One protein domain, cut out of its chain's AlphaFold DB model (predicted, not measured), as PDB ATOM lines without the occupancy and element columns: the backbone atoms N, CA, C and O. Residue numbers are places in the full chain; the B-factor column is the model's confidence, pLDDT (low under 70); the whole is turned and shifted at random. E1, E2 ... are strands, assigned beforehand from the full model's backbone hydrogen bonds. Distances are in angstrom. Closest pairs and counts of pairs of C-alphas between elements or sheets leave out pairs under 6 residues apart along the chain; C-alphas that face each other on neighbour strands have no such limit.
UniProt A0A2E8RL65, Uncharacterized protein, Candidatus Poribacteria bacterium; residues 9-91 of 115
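Overview. This is residues 9 to 91 of the 115 residues of an uncharacterized protein of Candidatus Poribacteria bacterium (UniProt A0A2E8RL65). With little regular structure, the model shows two lobes joined by residues 33 to 42: one pairs E5 with E8 beside hairpin E6 and E7; the other is a slender arm, E1 running on into E2 and folding back through E3 and E4. The 83 printed residues include eight named strands, E1 to E8 along the chain, in four antiparallel two-stranded sheets, and no named helix: all strand, with 32 residues in named elements. It is only just loose, close to extended, with radius of gyration of the C-alphas 17.4 A and spans of 43 by 39 by 21 A.

Along the chain. Find C-alpha 43 at (11.570, 12.801, -4.361), where E5, residues 43 to 47, begins its 13.7 A. E8, residues 80 to 84, runs 13.9 A to (10.945, 8.537, -3.366). Look then for E6, 60 to 63; E7, 71 to 74; E1, 9 to 12; E2, 15 to 17; E3, 23 to 25; E4, 29 to 32.

Arrangement. Within hydrogen-bond range find N 44 and O 83 of E5 and E8, 2.9 A; N 61 and O 73 of hairpin E6 and E7, 2.8 A; N 16 and O 24 of hairpin E2 and E3, 2.8 A; N 10 and O 31 of E1 and E4, 2.8 A. E7 and E8 come closest at the C-alphas of Gln 74 and Trp 81, 6.1 A. E4 and E8 are apart.

Size, cuts and confidence. The farthest C-alphas, Gln 20 and Gln 40, are 48.5 A apart. The printed part has no cut; link E5 to E6 is long, 12 residues. Among residues under pLDDT 70 are 31 to 41.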
ATOM      1  N   THR A   9       7.400  -8.123   9.164       81.19
ATOM      2  CA  THR A   9       7.149  -9.136   8.136       81.19
ATOM      3  C   THR A   9       5.651  -9.346   7.974       81.19
ATOM      4  O   THR A   9       4.938  -9.584   8.953       81.19
ATOM      5  N   TYR A  10       5.198  -9.281   6.727       78.19
ATOM      6  CA  TYR A  10       3.833  -9.531   6.290       78.19
ATOM      7  C   TYR A  10       3.788 -10.745   5.381       78.19
ATOM      8  O   TYR A  10       4.733 -11.014   4.642       78.19
ATOM      9  N   PHE A  11       2.655 -11.437   5.408       81.50
ATOM     10  CA  PHE A  11       2.351 -12.542   4.515       81.50
ATOM     11  C   PHE A  11       1.220 -12.121   3.584       81.50
ATOM     12  O   PHE A  11       0.219 -11.563   4.034       81.50
ATOM     13  N   VAL A  12       1.388 -12.367   2.292       73.44
ATOM     14  CA  VAL A  12       0.420 -12.011   1.256       73.44
ATOM     15  C   VAL A  12       0.110 -13.228   0.399       73.44
ATOM     16  O   VAL A  12       0.994 -14.019   0.068       73.44
ATOM     17  N   GLN A  13      -1.159 -13.367   0.034       83.94
ATOM     18  CA  GLN A  13      -1.637 -14.357  -0.915       83.94
ATOM     19  C   GLN A  13      -2.503 -13.638  -1.942       83.94
ATOM     20  O   GLN A  13      -3.434 -12.921  -1.575       83.94
ATOM     21  N   ALA A  14      -2.175 -13.798  -3.220       70.06
ATOM     22  CA  ALA A  14      -3.001 -13.274  -4.292       70.06
ATOM     23  C   ALA A  14      -4.184 -14.213  -4.534       70.06
ATOM     24  O   ALA A  14      -4.031 -15.436  -4.528       70.06
ATOM     25  N   GLU A  15      -5.344 -13.622  -4.787       85.62
ATOM     26  CA  GLU A  15      -6.551 -14.303  -5.229       85.62
ATOM     27  C   GLU A  15      -6.880 -13.828  -6.645       85.62
ATOM     28  O   GLU A  15      -6.861 -12.629  -6.929       85.62
ATOM     29  N   VAL A  16      -7.153 -14.765  -7.549       69.31
ATOM     30  CA  VAL A  16      -7.539 -14.475  -8.930       69.31
ATOM     31  C   VAL A  16      -8.799 -15.255  -9.253       69.31
ATOM     32  O   VAL A  16      -8.864 -16.457  -9.019       69.31
ATOM     33  N   THR A  17      -9.783 -14.581  -9.838       80.00
ATOM     34  CA  THR A  17     -10.972 -15.230 -10.396       80.00
ATOM     35  C   THR A  17     -10.786 -15.392 -11.900       80.00
ATOM     36  O   THR A  17     -10.481 -14.418 -12.593       80.00
ATOM     37  N   ASP A  18     -10.923 -16.612 -12.418       76.81
ATOM     38  CA  ASP A  18     -10.853 -16.851 -13.860       76.81
ATOM     39  C   ASP A  18     -12.168 -16.504 -14.582       76.81
ATOM     40  O   ASP A  18     -13.164 -16.100 -13.983       76.81
ATOM     41  N   ARG A  19     -12.175 -16.633 -15.914       73.94
ATOM     42  CA  ARG A  19     -13.333 -16.274 -16.754       73.94
ATOM     43  C   ARG A  19     -14.563 -17.149 -16.495       73.94
ATOM     44  O   ARG A  19     -15.651 -16.794 -16.938       73.94
ATOM     45  N   GLN A  20     -14.389 -18.283 -15.822       86.56
ATOM     46  CA  GLN A  20     -15.446 -19.211 -15.438       86.56
ATOM     47  C   GLN A  20     -15.943 -18.954 -14.007       86.56
ATOM     48  O   GLN A  20     -16.829 -19.665 -13.538       86.56
ATOM     49  N   GLY A  21     -15.401 -17.941 -13.321       86.56
ATOM     50  CA  GLY A  21     -15.755 -17.610 -11.944       86.56
ATOM     51  C   GLY A  21     -15.038 -18.471 -10.905       86.56
ATOM     52  O   GLY A  21     -15.404 -18.425  -9.731       86.56
ATOM     53  N   VAL A  22     -14.035 -19.262 -11.300       89.62
ATOM     54  CA  VAL A  22     -13.282 -20.096 -10.360       89.62
ATOM     55  C   VAL A  22     -12.186 -19.263  -9.711       89.62
ATOM     56  O   VAL A  22     -11.349 -18.661 -10.386       89.62
ATOM     57  N   VAL A  23     -12.180 -19.268  -8.381       87.75
ATOM     58  CA  VAL A  23     -11.166 -18.603  -7.566       87.75
ATOM     59  C   VAL A  23      -9.920 -19.481  -7.455       87.75
ATOM     60  O   VAL A  23     -10.001 -20.677  -7.167       87.75
ATOM     61  N   LYS A  24      -8.751 -18.885  -7.685       73.50
ATOM     62  CA  LYS A  24      -7.432 -19.502  -7.534       73.50
ATOM     63  C   LYS A  24      -6.572 -18.642  -6.626       73.50
ATOM     64  O   LYS A  24      -6.594 -17.418  -6.721       73.50
ATOM     65  N   HIS A  25      -5.764 -19.297  -5.805       77.00
ATOM     66  CA  HIS A  25      -4.838 -18.625  -4.903       77.00
ATOM     67  C   HIS A  25      -3.390 -18.852  -5.334       77.00
ATOM     68  O   HIS A  25      -3.033 -19.937  -5.800       77.00
ATOM     69  N   SER A  26      -2.543 -17.842  -5.147       67.75
ATOM     70  CA  SER A  26      -1.093 -18.013  -5.228       67.75
ATOM     71  C   SER A  26      -0.558 -18.776  -4.004       67.75
ATOM     72  O   SER A  26      -1.254 -18.915  -2.992       67.75
ATOM     73  N   PRO A  27       0.715 -19.209  -4.026       73.31
ATOM     74  CA  PRO A  27       1.451 -19.478  -2.796       73.31
ATOM     75  C   PRO A  27       1.445 -18.256  -1.866       73.31
ATOM     76  O   PRO A  27       1.353 -17.113  -2.329       73.31
ATOM     77  N   ILE A  28       1.566 -18.504  -0.561       75.94
ATOM     78  CA  ILE A  28       1.775 -17.442   0.426       75.94
ATOM     79  C   ILE A  28       3.210 -16.941   0.276       75.94
ATOM     80  O   ILE A  28       4.162 -17.715   0.388       75.94
ATOM     81  N   MET A  29       3.361 -15.645   0.025       58.97
ATOM     82  CA  MET A  29       4.650 -14.960  -0.018       58.97
ATOM     83  C   MET A  29       4.823 -14.127   1.245       58.97
ATOM     84  O   MET A  29       3.837 -13.693   1.837       58.97
ATOM     85  N   SER A  30       6.067 -13.868   1.639       71.31
ATOM     86  CA  SER A  30       6.357 -12.935   2.726       71.31
ATOM     87  C   SER A  30       7.207 -11.775   2.240       71.31
ATOM     88  O   SER A  30       8.038 -11.950   1.349       71.31
ATOM     89  N   PHE A  31       6.994 -10.602   2.823       68.62
ATOM     90  CA  PHE A  31       7.865  -9.448   2.647       68.62
ATOM     91  C   PHE A  31       8.038  -8.735   3.985       68.62
ATOM     92  O   PHE A  31       7.095  -8.645   4.773       68.62
ATOM     93  N   THR A  32       9.233  -8.217   4.247       66.38
ATOM     94  CA  THR A  32       9.507  -7.391   5.426       66.38
ATOM     95  C   THR A  32       9.524  -5.936   5.004       66.38
ATOM     96  O   THR A  32      10.238  -5.542   4.082       66.38
ATOM     97  N   THR A  33       8.695  -5.133   5.656       64.06
ATOM     98  CA  THR A  33       8.726  -3.679   5.493       64.06
ATOM     99  C   THR A  33      10.023  -3.118   6.063       64.06
ATOM    100  O   THR A  33      10.570  -3.616   7.042       64.06
ATOM    101  N   SER A  34      10.540  -2.070   5.437       60.16
ATOM    102  CA  SER A  34      11.760  -1.421   5.912       60.16
ATOM    103  C   SER A  34      11.544  -0.676   7.230       60.16
ATOM    104  O   SER A  34      10.425  -0.264   7.536       60.16
ATOM    105  N   ALA A  35      12.639  -0.422   7.949       62.72
ATOM    106  CA  ALA A  35      12.698   0.637   8.956       62.72
ATOM    107  C   ALA A  35      12.233   1.965   8.365       62.72
ATOM    108  O   ALA A  35      12.539   2.275   7.204       62.72
ATOM    109  N   VAL A  36      11.517   2.762   9.165       62.53
ATOM    110  CA  VAL A  36      11.279   4.165   8.813       62.53
ATOM    111  C   VAL A  36      12.624   4.861   8.911       62.53
ATOM    112  O   VAL A  36      13.086   5.215   9.992       62.53
ATOM    113  N   GLY A  37      13.273   5.042   7.766       57.12
ATOM    114  CA  GLY A  37      14.400   5.948   7.689       57.12
ATOM    115  C   GLY A  37      13.913   7.355   8.024       57.12
ATOM    116  O   GLY A  37      12.951   7.835   7.435       57.12
ATOM    117  N   THR A  38      14.608   8.051   8.920       50.75
ATOM    118  CA  THR A  38      14.449   9.502   9.123       50.75
ATOM    119  C   THR A  38      15.070  10.316   7.981       50.75
ATOM    120  O   THR A  38      15.260  11.525   8.108       50.75
ATOM    121  N   GLY A  39      15.452   9.655   6.882       51.34
ATOM    122  CA  GLY A  39      15.997  10.304   5.703       51.34
ATOM    123  C   GLY A  39      14.978  11.295   5.165       51.34
ATOM    124  O   GLY A  39      13.806  10.956   5.001       51.34
ATOM    125  N   GLN A  40      15.415  12.528   4.910       54.84
ATOM    126  CA  GLN A  40      14.553  13.485   4.237       54.84
ATOM    127  C   GLN A  40      14.095  12.868   2.910       54.84
ATOM    128  O   GLN A  40      14.945  12.377   2.157       54.84
ATOM    129  N   PRO A  41      12.779  12.826   2.633       63.59
ATOM    130  CA  PRO A  41      12.277  12.242   1.404       63.59
ATOM    131  C   PRO A  41      12.894  12.994   0.232       63.59
ATOM    132  O   PRO A  41      12.631  14.176   0.022       63.59
ATOM    133  N   LYS A  42      13.741  12.301  -0.527       76.25
ATOM    134  CA  LYS A  42      14.320  12.845  -1.746       76.25
ATOM    135  C   LYS A  42      13.482  12.349  -2.905       76.25
ATOM    136  O   LYS A  42      13.669  11.238  -3.388       76.25
ATOM    137  N   VAL A  43      12.496  13.148  -3.287       79.69
ATOM    138  CA  VAL A  43      11.570  12.801  -4.361       79.69
ATOM    139  C   VAL A  43      12.159  13.251  -5.689       79.69
ATOM    140  O   VAL A  43      12.559  14.402  -5.834       79.69
ATOM    141  N   VAL A  44      12.185  12.350  -6.664       80.25
ATOM    142  CA  VAL A  44      12.329  12.711  -8.074       80.25
ATOM    143  C   VAL A  44      10.994  12.514  -8.761       80.25
ATOM    144  O   VAL A  44      10.244  11.593  -8.438       80.25
ATOM    145  N   TYR A  45      10.685  13.395  -9.694       84.94
ATOM    146  CA  TYR A  45       9.438  13.371 -10.434       84.94
ATOM    147  C   TYR A  45       9.693  13.836 -11.859       84.94
ATOM    148  O   TYR A  45      10.697  14.488 -12.159       84.94
ATOM    149  N   GLY A  46       8.771  13.495 -12.742       82.25
ATOM    150  CA  GLY A  46       8.858  13.887 -14.133       82.25
ATOM    151  C   GLY A  46       7.548  13.658 -14.853       82.25
ATOM    152  O   GLY A  46       6.537  13.285 -14.254       82.25
ATOM    153  N   LYS A  47       7.581  13.904 -16.159       87.19
ATOM    154  CA  LYS A  47       6.445  13.710 -17.048       87.19
ATOM    155  C   LYS A  47       6.901  12.995 -18.311       87.19
ATOM    156  O   LYS A  47       7.899  13.397 -18.905       87.19
ATOM    157  N   VAL A  48       6.170  11.966 -18.723       79.00
ATOM    158  CA  VAL A  48       6.393  11.280 -19.999       79.00
ATOM    159  C   VAL A  48       5.450  11.873 -21.040       79.00
ATOM    160  O   VAL A  48       4.229  11.865 -20.876       79.00
ATOM    161  N   ILE A  49       6.037  12.407 -22.106       84.25
ATOM    162  CA  ILE A  49       5.338  13.002 -23.244       84.25
ATOM    163  C   ILE A  49       5.763  12.241 -24.502       84.25
ATOM    164  O   ILE A  49       6.951  11.976 -24.683       84.25
ATOM    165  N   GLY A  50       4.800  11.867 -25.343       77.56
ATOM    166  CA  GLY A  50       5.049  11.252 -26.641       77.56
ATOM    167  C   GLY A  50       5.602  12.252 -27.657       77.56
ATOM    168  O   GLY A  50       5.570  13.466 -27.455       77.56
ATOM    169  N   LEU A  51       6.088  11.750 -28.794       82.06
ATOM    170  CA  LEU A  51       6.580  12.601 -29.889       82.06
ATOM    171  C   LEU A  51       5.480  13.481 -30.510       82.06
ATOM    172  O   LEU A  51       5.779  14.480 -31.160       82.06
ATOM    173  N   ASP A  52       4.217  13.130 -30.284       86.50
ATOM    174  CA  ASP A  52       3.027  13.903 -30.645       86.50
ATOM    175  C   ASP A  52       2.727  15.060 -29.671       86.50
ATOM    176  O   ASP A  52       1.806  15.842 -29.900       86.50
ATOM    177  N   GLY A  53       3.503  15.194 -28.591       83.56
ATOM    178  CA  GLY A  53       3.298  16.201 -27.555       83.56
ATOM    179  C   GLY A  53       2.208  15.841 -26.541       83.56
ATOM    180  O   GLY A  53       1.950  16.634 -25.628       83.56
ATOM    181  N   HIS A  54       1.589  14.663 -26.650       86.81
ATOM    182  CA  HIS A  54       0.567  14.205 -25.716       86.81
ATOM    183  C   HIS A  54       1.180  13.429 -24.539       86.81
ATOM    184  O   HIS A  54       2.202  12.758 -24.693       86.81
ATOM    185  N   PRO A  55       0.594  13.508 -23.330       87.25
ATOM    186  CA  PRO A  55       1.060  12.702 -22.212       87.25
ATOM    187  C   PRO A  55       0.886  11.205 -22.450       87.25
ATOM    188  O   PRO A  55      -0.135  10.779 -22.990       87.25
ATOM    189  N   LYS A  56       1.849  10.409 -21.978       80.50
ATOM    190  CA  LYS A  56       1.747   8.947 -21.987       80.50
ATOM    191  C   LYS A  56       1.372   8.430 -20.600       80.50
ATOM    192  O   LYS A  56       2.187   8.475 -19.677       80.50
ATOM    193  N   ALA A  57       0.133   7.971 -20.465       88.19
ATOM    194  CA  ALA A  57      -0.392   7.355 -19.250       88.19
ATOM    195  C   ALA A  57      -0.036   5.864 -19.163       88.19
ATOM    196  O   ALA A  57       0.250   5.242 -20.184       88.19
ATOM    197  N   ASP A  58      -0.082   5.309 -17.951       85.00
ATOM    198  CA  ASP A  58       0.138   3.887 -17.653       85.00
ATOM    199  C   ASP A  58       1.526   3.342 -18.044       85.00
ATOM    200  O   ASP A  58       1.748   2.129 -18.039       85.00
ATOM    201  N   GLU A  59       2.488   4.221 -18.322       80.94
ATOM    202  CA  GLU A  59       3.857   3.858 -18.680       80.94
ATOM    203  C   GLU A  59       4.657   3.469 -17.437       80.94
ATOM    204  O   GLU A  59       4.579   4.122 -16.393       80.94
ATOM    205  N   LEU A  60       5.483   2.431 -17.568       79.31
ATOM    206  CA  LEU A  60       6.394   2.002 -16.516       79.31
ATOM    207  C   LEU A  60       7.686   2.824 -16.566       79.31
ATOM    208  O   LEU A  60       8.459   2.737 -17.520       79.31
ATOM    209  N   VAL A  61       7.958   3.568 -15.500       78.94
ATOM    210  CA  VAL A  61       9.240   4.238 -15.274       78.94
ATOM    211  C   VAL A  61      10.105   3.343 -14.399       78.94
ATOM    212  O   VAL A  61       9.730   3.002 -13.276       78.94
ATOM    213  N   VAL A  62      11.274   2.978 -14.921       80.81
ATOM    214  CA  VAL A  62      12.250   2.118 -14.249       80.81
ATOM    215  C   VAL A  62      13.469   2.951 -13.883       80.81
ATOM    216  O   VAL A  62      14.169   3.454 -14.759       80.81
ATOM    217  N   LEU A  63      13.739   3.082 -12.587       80.25
ATOM    218  CA  LEU A  63      14.968   3.684 -12.084       80.25
ATOM    219  C   LEU A  63      15.915   2.571 -11.637       80.25
ATOM    220  O   LEU A  63      15.618   1.819 -10.705       80.25
ATOM    221  N   THR A  64      17.070   2.504 -12.287       80.75
ATOM    222  CA  THR A  64      18.187   1.651 -11.888       80.75
ATOM    223  C   THR A  64      19.367   2.517 -11.469       80.75
ATOM    224  O   THR A  64      19.646   3.559 -12.061       80.75
ATOM    225  N   ALA A  65      20.071   2.081 -10.433       81.06
ATOM    226  CA  ALA A  65      21.366   2.623 -10.052       81.06
ATOM    227  C   ALA A  65      22.309   1.474  -9.685       81.06
ATOM    228  O   ALA A  65      21.863   0.402  -9.260       81.06
ATOM    229  N   THR A  66      23.611   1.695  -9.852       82.88
ATOM    230  CA  THR A  66      24.653   0.728  -9.491       82.88
ATOM    231  C   THR A  66      24.475   0.265  -8.048       82.88
ATOM    232  O   THR A  66      24.263   1.091  -7.164       82.88
ATOM    233  N   GLU A  67      24.541  -1.051  -7.823       85.38
ATOM    234  CA  GLU A  67      24.407  -1.683  -6.499       85.38
ATOM    235  C   GLU A  67      23.075  -1.413  -5.778       85.38
ATOM    236  O   GLU A  67      22.958  -1.686  -4.584       85.38
ATOM    237  N   SER A  68      22.046  -0.945  -6.492       84.56
ATOM    238  CA  SER A  68      20.704  -0.728  -5.941       84.56
ATOM    239  C   SER A  68      19.680  -1.746  -6.442       84.56
ATOM    240  O   SER A  68      19.805  -2.303  -7.534       84.56
ATOM    241  N   GLN A  69      18.634  -1.958  -5.649       84.69
ATOM    242  CA  GLN A  69      17.387  -2.544  -6.126       84.69
ATOM    243  C   GLN A  69      16.638  -1.539  -7.008       84.69
ATOM    244  O   GLN A  69      16.638  -0.335  -6.748       84.69
ATOM    245  N   THR A  70      15.960  -2.050  -8.033       80.56
ATOM    246  CA  THR A  70      15.158  -1.248  -8.960       80.56
ATOM    247  C   THR A  70      14.004  -0.547  -8.246       80.56
ATOM    248  O   THR A  70      13.262  -1.177  -7.491       80.56
ATOM    249  N   LEU A  71      13.794   0.733  -8.560       80.62
ATOM    250  CA  LEU A  71      12.561   1.442  -8.220       80.62
ATOM    251  C   LEU A  71      11.664   1.571  -9.450       80.62
ATOM    252  O   LEU A  71      12.138   1.817 -10.560       80.62
ATOM    253  N   LEU A  72      10.360   1.417  -9.234       82.94
ATOM    254  CA  LEU A  72       9.343   1.459 -10.279       82.94
ATOM    255  C   LEU A  72       8.296   2.516  -9.944       82.94
ATOM    256  O   LEU A  72       7.841   2.605  -8.802       82.94
ATOM    257  N   ALA A  73       7.900   3.287 -10.947       82.62
ATOM    258  CA  ALA A  73       6.723   4.142 -10.905       82.62
ATOM    259  C   ALA A  73       5.876   3.895 -12.151       82.62
ATOM    260  O   ALA A  73       6.392   3.475 -13.184       82.62
ATOM    261  N   GLN A  74       4.582   4.172 -12.053       84.31
ATOM    262  CA  GLN A  74       3.688   4.209 -13.201       84.31
ATOM    263  C   GLN A  74       3.264   5.654 -13.442       84.31
ATOM    264  O   GLN A  74       3.021   6.383 -12.474       84.31
ATOM    265  N   THR A  75       3.204   6.077 -14.703       80.19
ATOM    266  CA  THR A  75       2.668   7.399 -15.022       80.19
ATOM    267  C   THR A  75       1.161   7.450 -14.804       80.19
ATOM    268  O   THR A  75       0.436   6.505 -15.112       80.19
ATOM    269  N   ASP A  76       0.675   8.571 -14.281       90.06
ATOM    270  CA  ASP A  76      -0.757   8.830 -14.176       90.06
ATOM    271  C   ASP A  76      -1.382   9.196 -15.536       90.06
ATOM    272  O   ASP A  76      -0.712   9.291 -16.565       90.06
ATOM    273  N   HIS A  77      -2.692   9.452 -15.542       94.25
ATOM    274  CA  HIS A  77      -3.451   9.861 -16.730       94.25
ATOM    275  C   HIS A  77      -2.946  11.157 -17.396       94.25
ATOM    276  O   HIS A  77      -3.309  11.448 -18.535       94.25
ATOM    277  N   GLN A  78      -2.127  11.949 -16.702       92.81
ATOM    278  CA  GLN A  78      -1.487  13.154 -17.222       92.81
ATOM    279  C   GLN A  78      -0.008  12.929 -17.551       92.81
ATOM    280  O   GLN A  78       0.680  13.894 -17.881       92.81
ATOM    281  N   GLY A  79       0.486  11.692 -17.499       82.00
ATOM    282  CA  GLY A  79       1.867  11.328 -17.790       82.00
ATOM    283  C   GLY A  79       2.855  11.628 -16.663       82.00
ATOM    284  O   GLY A  79       4.057  11.477 -16.881       82.00
ATOM    285  N   TYR A  80       2.402  12.077 -15.488       87.94
ATOM    286  CA  TYR A  80       3.291  12.373 -14.363       87.94
ATOM    287  C   TYR A  80       3.658  11.112 -13.594       87.94
ATOM    288  O   TYR A  80       2.844  10.211 -13.423       87.94
ATOM    289  N   TRP A  81       4.881  11.079 -13.076       86.38
ATOM    290  CA  TRP A  81       5.371  10.019 -12.200       86.38
ATOM    291  C   TRP A  81       6.212  10.614 -11.070       86.38
ATOM    292  O   TRP A  81       6.762  11.711 -11.196       86.38
ATOM    293  N   GLN A  82       6.338   9.874  -9.968       87.19
ATOM    294  CA  GLN A  82       7.211  10.231  -8.851       87.19
ATOM    295  C   GLN A  82       7.850   8.989  -8.228       87.19
ATOM    296  O   GLN A  82       7.230   7.930  -8.150       87.19
ATOM    297  N   LEU A  83       9.078   9.141  -7.739       83.94
ATOM    298  CA  LEU A  83       9.811   8.138  -6.976       83.94
ATOM    299  C   LEU A  83      10.425   8.784  -5.740       83.94
ATOM    300  O   LEU A  83      11.091   9.813  -5.826       83.94
ATOM    301  N   ASN A  84      10.241   8.153  -4.582       85.00
ATOM    302  CA  ASN A  84      10.945   8.537  -3.366       85.00
ATOM    303  C   ASN A  84      12.281   7.793  -3.307       85.00
ATOM    304  O   ASN A  84      12.318   6.602  -2.998       85.00
ATOM    305  N   LEU A  85      13.381   8.494  -3.569       80.19
ATOM    306  CA  LEU A  85      14.723   7.920  -3.518       80.19
ATOM    307  C   LEU A  85      15.159   7.554  -2.092       80.19
ATOM    308  O   LEU A  85      16.076   6.759  -1.928       80.19
ATOM    309  N   GLY A  86      14.471   8.052  -1.057       77.88
ATOM    310  CA  GLY A  86      14.631   7.553   0.313       77.88
ATOM    311  C   GLY A  86      14.233   6.079   0.475       77.88
ATOM    312  O   GLY A  86      14.648   5.431   1.433       77.88
ATOM    313  N   ASN A  87      13.473   5.531  -0.481       80.44
ATOM    314  CA  ASN A  87      13.134   4.110  -0.534       80.44
ATOM    315  C   ASN A  87      14.174   3.270  -1.288       80.44
ATOM    316  O   ASN A  87      14.018   2.051  -1.330       80.44
ATOM    317  N   MET A  88      15.206   3.873  -1.894       82.75
ATOM    318  CA  MET A  88      16.244   3.096  -2.569       82.75
ATOM    319  C   MET A  88      16.958   2.188  -1.569       82.75
ATOM    320  O   MET A  88      17.334   2.609  -0.469       82.75
ATOM    321  N   LYS A  89      17.164   0.941  -1.983       83.25
ATOM    322  CA  LYS A  89      17.895  -0.071  -1.224       83.25
ATOM    323  C   LYS A  89      19.085  -0.567  -2.015       83.25
ATOM    324  O   LYS A  89      19.040  -0.568  -3.242       83.25
ATOM    325  N   THR A  90      20.129  -1.003  -1.324       83.44
ATOM    326  CA  THR A  90      21.198  -1.789  -1.938       83.44
ATOM    327  C   THR A  90      20.653  -3.141  -2.401       83.44
ATOM    328  O   THR A  90      19.579  -3.573  -1.971       83.44
ATOM    329  N   VAL A  91      21.404  -3.869  -3.227       82.69
ATOM    330  CA  VAL A  91      21.053  -5.255  -3.604       82.69
ATOM    331  C   VAL A  91      20.875  -6.190  -2.397       82.69
ATOM    332  O   VAL A  91      20.123  -7.156  -2.488       82.69
TER     333      VAL A  91